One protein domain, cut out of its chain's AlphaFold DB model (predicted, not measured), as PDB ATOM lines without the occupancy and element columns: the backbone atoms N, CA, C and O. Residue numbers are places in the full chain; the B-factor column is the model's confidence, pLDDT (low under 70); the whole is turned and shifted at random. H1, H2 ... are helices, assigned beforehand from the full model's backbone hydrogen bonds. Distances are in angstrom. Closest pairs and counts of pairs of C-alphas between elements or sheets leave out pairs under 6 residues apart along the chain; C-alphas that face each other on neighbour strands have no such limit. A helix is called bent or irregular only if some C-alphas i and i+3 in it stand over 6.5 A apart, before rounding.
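This is residues 2 to 45 of the 281 residues of an uncharacterized protein of Firmicutes bacterium HGW-Firmicutes-11 (UniProt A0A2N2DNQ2). A single long helix, H2, makes one side of a loose rod, and the extended stretch of residues 2 to 14 runs back beside it. The short helix H1 makes the turn between them at one end, and residues 40 to 45 lead away from the other end. The printed part has 44 residues with two named helices, H1 then H2, and no named strand: all helix. It is loose, with a radius of gyration of the C-alphas of 11.8 A, and spans 36 by 17 by 13 A.

H2, residues 22 to 39, is 26.4 A long, from C-alpha 22 at (43.365, 3.364, -11.842) to C-alpha 39 at (40.941, -4.578, 13.170). It has a kink of 27 degrees near residue 33 and is only just irregular: C-alphas 35 and 38 are 6.8 A apart. H1, residues 15 to 20, begins at (34.387, -0.220, -11.547).

H2, with residues 25 to 26 alone, touches H1 only at the corner by their link; the closest C-alphas, of Arg 18 and Ala 26, are 5.4 A apart. They run opposite ways at a steep tilt of 40 degrees. Every O i to N i+4 pair is within hydrogen-bond range in H1, and 12 of 14 in H2.

The C-alphas farthest apart, of Gly 22 and Phe 45, are 36.8 A apart. The printed part has no cut, and the link from H1 to H2 is tight. No printed residue is under 70 in pLDDT.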
ATOM      1  N   LEU A   2      36.367   3.283   7.302       91.81
ATOM      2  CA  LEU A   2      36.418   2.129   8.227       91.81
ATOM      3  C   LEU A   2      35.862   2.402   9.634       91.81
ATOM      4  O   LEU A   2      35.373   1.475  10.265       91.81
ATOM      5  N   ARG A   3      35.919   3.657  10.104       91.44
ATOM      6  CA  ARG A   3      35.255   4.086  11.346       91.44
ATOM      7  C   ARG A   3      33.727   4.051  11.215       91.44
ATOM      8  O   ARG A   3      33.066   3.564  12.114       91.44
ATOM      9  N   ASN A   4      33.195   4.532  10.089       93.38
ATOM     10  CA  ASN A   4      31.757   4.594   9.817       93.38
ATOM     11  C   ASN A   4      31.132   3.204   9.659       93.38
ATOM     12  O   ASN A   4      30.069   2.920  10.185       93.38
ATOM     13  N   TYR A   5      31.823   2.324   8.935       93.94
ATOM     14  CA  TYR A   5      31.361   0.970   8.624       93.94
ATOM     15  C   TYR A   5      32.119  -0.085   9.440       93.94
ATOM     16  O   TYR A   5      32.489  -1.147   8.927       93.94
ATOM     17  N   ALA A   6      32.435   0.233  10.697       93.75
ATOM     18  CA  ALA A   6      33.149  -0.678  11.580       93.75
ATOM     19  C   ALA A   6      32.328  -1.965  11.794       93.75
ATOM     20  O   ALA A   6      31.116  -1.921  11.980       93.75
ATOM     21  N   GLY A   7      32.981  -3.128  11.710       92.06
ATOM     22  CA  GLY A   7      32.310  -4.436  11.730       92.06
ATOM     23  C   GLY A   7      32.052  -5.052  10.349       92.06
ATOM     24  O   GLY A   7      31.939  -6.273  10.250       92.06
ATOM     25  N   ILE A   8      32.072  -4.269   9.263       94.00
ATOM     26  CA  ILE A   8      31.994  -4.817   7.899       94.00
ATOM     27  C   ILE A   8      33.275  -5.595   7.557       94.00
ATOM     28  O   ILE A   8      34.394  -5.186   7.880       94.00
ATOM     29  N   ARG A   9      33.107  -6.750   6.898       91.44
ATOM     30  CA  ARG A   9      34.202  -7.671   6.525       91.44
ATOM     31  C   ARG A   9      34.424  -7.810   5.026       91.44
ATOM     32  O   ARG A   9      35.492  -8.243   4.603       91.44
ATOM     33  N   THR A  10      33.448  -7.422   4.216       92.88
ATOM     34  CA  THR A  10      33.535  -7.508   2.759       92.88
ATOM     35  C   THR A  10      33.132  -6.175   2.160       92.88
ATOM     36  O   THR A  10      32.034  -5.686   2.401       92.88
ATOM     37  N   PHE A  11      34.040  -5.593   1.379       93.62
ATOM     38  CA  PHE A  11      33.838  -4.321   0.697       93.62
ATOM     39  C   PHE A  11      33.852  -4.551  -0.808       93.62
ATOM     40  O   PHE A  11      34.726  -5.241  -1.339       93.62
ATOM     41  N   THR A  12      32.901  -3.944  -1.507       92.69
ATOM     42  CA  THR A  12      32.813  -4.051  -2.963       92.69
ATOM     43  C   THR A  12      33.785  -3.078  -3.624       92.69
ATOM     44  O   THR A  12      33.629  -1.866  -3.520       92.69
ATOM     45  N   ILE A  13      34.757  -3.600  -4.376       89.56
ATOM     46  CA  ILE A  13      35.643  -2.796  -5.228       89.56
ATOM     47  C   ILE A  13      34.976  -2.607  -6.594       89.56
ATOM     48  O   ILE A  13      35.044  -3.466  -7.480       89.56
ATOM     49  N   GLN A  14      34.266  -1.490  -6.743       88.44
ATOM     50  CA  GLN A  14      33.476  -1.184  -7.936       88.44
ATOM     51  C   GLN A  14      34.334  -0.727  -9.129       88.44
ATOM     52  O   GLN A  14      35.539  -0.503  -9.026       88.44
ATOM     53  N   SER A  15      33.705  -0.608 -10.306       86.56
ATOM     54  CA  SER A  15      34.387  -0.220 -11.547       86.56
ATOM     55  C   SER A  15      35.037   1.168 -11.480       86.56
ATOM     56  O   SER A  15      36.150   1.282 -11.978       86.56
ATOM     57  N   GLY A  16      34.419   2.166 -10.835       84.44
ATOM     58  CA  GLY A  16      35.002   3.514 -10.735       84.44
ATOM     59  C   GLY A  16      36.384   3.505 -10.077       84.44
ATOM     60  O   GLY A  16      37.370   3.948 -10.659       84.44
ATOM     61  N   LEU A  17      36.515   2.831  -8.931       87.12
ATOM     62  CA  LEU A  17      37.809   2.682  -8.258       87.12
ATOM     63  C   LEU A  17      38.847   1.917  -9.101       87.12
ATOM     64  O   LEU A  17      40.030   2.235  -9.046       87.12
ATOM     65  N   ARG A  18      38.435   0.911  -9.882       85.44
ATOM     66  CA  ARG A  18      39.372   0.104 -10.689       85.44
ATOM     67  C   ARG A  18      39.854   0.813 -11.949       85.44
ATOM     68  O   ARG A  18      41.011   0.637 -12.319       85.44
ATOM     69  N   TYR A  19      38.969   1.547 -12.619       85.38
ATOM     70  CA  TYR A  19      39.224   2.084 -13.955       85.38
ATOM     71  C   TYR A  19      39.420   3.602 -13.961       85.38
ATOM     72  O   TYR A  19      40.331   4.065 -14.639       85.38
ATOM     73  N   ASP A  20      38.640   4.365 -13.188       83.88
ATOM     74  CA  ASP A  20      38.728   5.833 -13.169       83.88
ATOM     75  C   ASP A  20      39.850   6.316 -12.234       83.88
ATOM     76  O   ASP A  20      40.653   7.165 -12.612       83.88
ATOM     77  N   HIS A  21      39.983   5.711 -11.047       84.38
ATOM     78  CA  HIS A  21      41.110   5.976 -10.133       84.38
ATOM     79  C   HIS A  21      42.384   5.181 -10.475       84.38
ATOM     80  O   HIS A  21      43.460   5.454  -9.936       84.38
ATOM     81  N   GLY A  22      42.262   4.185 -11.355       87.31
ATOM     82  CA  GLY A  22      43.365   3.364 -11.842       87.31
ATOM     83  C   GLY A  22      43.798   2.219 -10.919       87.31
ATOM     84  O   GLY A  22      43.506   2.158  -9.721       87.31
ATOM     85  N   GLU A  23      44.554   1.293 -11.507       91.31
ATOM     86  CA  GLU A  23      44.954   0.033 -10.879       91.31
ATOM     87  C   GLU A  23      45.759   0.226  -9.589       91.31
ATOM     88  O   GLU A  23      45.490  -0.437  -8.585       91.31
ATOM     89  N   THR A  24      46.727   1.144  -9.589       92.19
ATOM     90  CA  THR A  24      47.576   1.415  -8.421       92.19
ATOM     91  C   THR A  24      46.744   1.860  -7.221       92.19
ATOM     92  O   THR A  24      46.934   1.350  -6.116       92.19
ATOM     93  N   SER A  25      45.778   2.760  -7.436       90.25
ATOM     94  CA  SER A  25      44.867   3.218  -6.385       90.25
ATOM     95  C   SER A  25      44.009   2.063  -5.863       90.25
ATOM     96  O   SER A  25      43.971   1.813  -4.657       90.25
ATOM     97  N   ALA A  26      43.409   1.281  -6.767       92.19
ATOM     98  CA  ALA A  26      42.587   0.132  -6.399       92.19
ATOM     99  C   ALA A  26      43.365  -0.921  -5.589       92.19
ATOM    100  O   ALA A  26      42.864  -1.408  -4.573       92.19
ATOM    101  N   ARG A  27      44.604  -1.242  -5.990       94.12
ATOM    102  CA  ARG A  27      45.485  -2.167  -5.257       94.12
ATOM    103  C   ARG A  27      45.837  -1.629  -3.871       94.12
ATOM    104  O   ARG A  27      45.763  -2.380  -2.901       94.12
ATOM    105  N   ASN A  28      46.157  -0.340  -3.762       95.12
ATOM    106  CA  ASN A  28      46.468   0.297  -2.481       95.12
ATOM    107  C   ASN A  28      45.265   0.289  -1.528       95.12
ATOM    108  O   ASN A  28      45.421  -0.031  -0.348       95.12
ATOM    109  N   VAL A  29      44.062   0.589  -2.029       94.25
ATOM    110  CA  VAL A  29      42.822   0.509  -1.241       94.25
ATOM    111  C   VAL A  29      42.554  -0.929  -0.805       94.25
ATOM    112  O   VAL A  29      42.319  -1.161   0.379       94.25
ATOM    113  N   ALA A  30      42.651  -1.906  -1.711       93.94
ATOM    114  CA  ALA A  30      42.443  -3.315  -1.381       93.94
ATOM    115  C   ALA A  30      43.440  -3.819  -0.323       93.94
ATOM    116  O   ALA A  30      43.041  -4.499   0.623       93.94
ATOM    117  N   ALA A  31      44.718  -3.446  -0.438       95.06
ATOM    118  CA  ALA A  31      45.743  -3.786   0.545       95.06
ATOM    119  C   ALA A  31      45.440  -3.168   1.919       95.06
ATOM    120  O   ALA A  31      45.473  -3.869   2.928       95.06
ATOM    121  N   ARG A  32      45.066  -1.881   1.957       94.94
ATOM    122  CA  ARG A  32      44.671  -1.193   3.196       94.94
ATOM    123  C   ARG A  32      43.430  -1.805   3.835       94.94
ATOM    124  O   ARG A  32      43.414  -1.978   5.046       94.94
ATOM    125  N   LEU A  33      42.404  -2.145   3.053       95.00
ATOM    126  CA  LEU A  33      41.197  -2.794   3.572       95.00
ATOM    127  C   LEU A  33      41.519  -4.180   4.138       95.00
ATOM    128  O   LEU A  33      41.040  -4.511   5.215       95.00
ATOM    129  N   LYS A  34      42.372  -4.958   3.462       93.94
ATOM    130  CA  LYS A  34      42.811  -6.273   3.947       93.94
ATOM    131  C   LYS A  34      43.554  -6.185   5.284       93.94
ATOM    132  O   LYS A  34      43.345  -7.039   6.137       93.94
ATOM    133  N   ASP A  35      44.391  -5.165   5.456       95.25
ATOM    134  CA  ASP A  35      45.157  -4.920   6.686       95.25
ATOM    135  C   ASP A  35      44.280  -4.361   7.822       95.25
ATOM    136  O   ASP A  35      44.349  -4.811   8.961       95.25
ATOM    137  N   ARG A  36      43.418  -3.385   7.514       95.06
ATOM    138  CA  ARG A  36      42.740  -2.563   8.528       95.06
ATOM    139  C   ARG A  36      41.311  -2.985   8.846       95.06
ATOM    140  O   ARG A  36      40.888  -2.788   9.979       95.06
ATOM    141  N   ALA A  37      40.557  -3.548   7.901       93.19
ATOM    142  CA  ALA A  37      39.167  -3.941   8.155       93.19
ATOM    143  C   ALA A  37      39.013  -5.031   9.234       93.19
ATOM    144  O   ALA A  37      38.086  -4.916  10.033       93.19
ATOM    145  N   PRO A  38      39.898  -6.045   9.336       93.69
ATOM    146  CA  PRO A  38      39.815  -7.031  10.416       93.69
ATOM    147  C   PRO A  38      40.017  -6.434  11.815       93.69
ATOM    148  O   PRO A  38      39.571  -7.023  12.792       93.69
ATOM    149  N   LEU A  39      40.673  -5.271  11.907       93.50
ATOM    150  CA  LEU A  39      40.941  -4.578  13.170       93.50
ATOM    151  C   LEU A  39      39.738  -3.765  13.669       93.50
ATOM    152  O   LEU A  39      39.764  -3.283  14.798       93.50
ATOM    153  N   THR A  40      38.698  -3.574  12.849       93.56
ATOM    154  CA  THR A  40      37.492  -2.851  13.268       93.56
ATOM    155  C   THR A  40      36.489  -3.797  13.914       93.56
ATOM    156  O   THR A  40      36.229  -4.901  13.421       93.56
ATOM    157  N   VAL A  41      35.883  -3.356  15.011       91.88
ATOM    158  CA  VAL A  41      34.828  -4.085  15.724       91.88
ATOM    159  C   VAL A  41      33.494  -3.406  15.438       91.88
ATOM    160  O   VAL A  41      33.457  -2.189  15.273       91.88
ATOM    161  N   ALA A  42      32.422  -4.193  15.324       91.06
ATOM    162  CA  ALA A  42      31.078  -3.646  15.179       91.06
ATOM    163  C   ALA A  42      30.767  -2.718  16.360       91.06
ATOM    164  O   ALA A  42      31.030  -3.074  17.510       91.06
ATOM    165  N   VAL A  43      30.235  -1.535  16.063       89.44
ATOM    166  CA  VAL A  43      29.791  -0.598  17.097       89.44
ATOM    167  C   VAL A  43      28.528  -1.170  17.733       89.44
ATOM    168  O   VAL A  43      27.577  -1.507  17.028       89.44
ATOM    169  N   ALA A  44      28.538  -1.314  19.056       91.38
ATOM    170  CA  ALA A  44      27.332  -1.594  19.818       91.38
ATOM    171  C   ALA A  44      26.647  -0.255  20.104       91.38
ATOM    172  O   ALA A  44      27.218   0.583  20.798       91.38
ATOM    173  N   PHE A  45      25.472  -0.051  19.518       92.06
ATOM    174  CA  PHE A  45      24.651   1.129  19.757       92.06
ATOM    175  C   PHE A  45      23.695   0.863  20.916       92.06
ATOM    176  O   PHE A  45      23.102  -0.217  20.993       92.06
TER     177      PHE A  45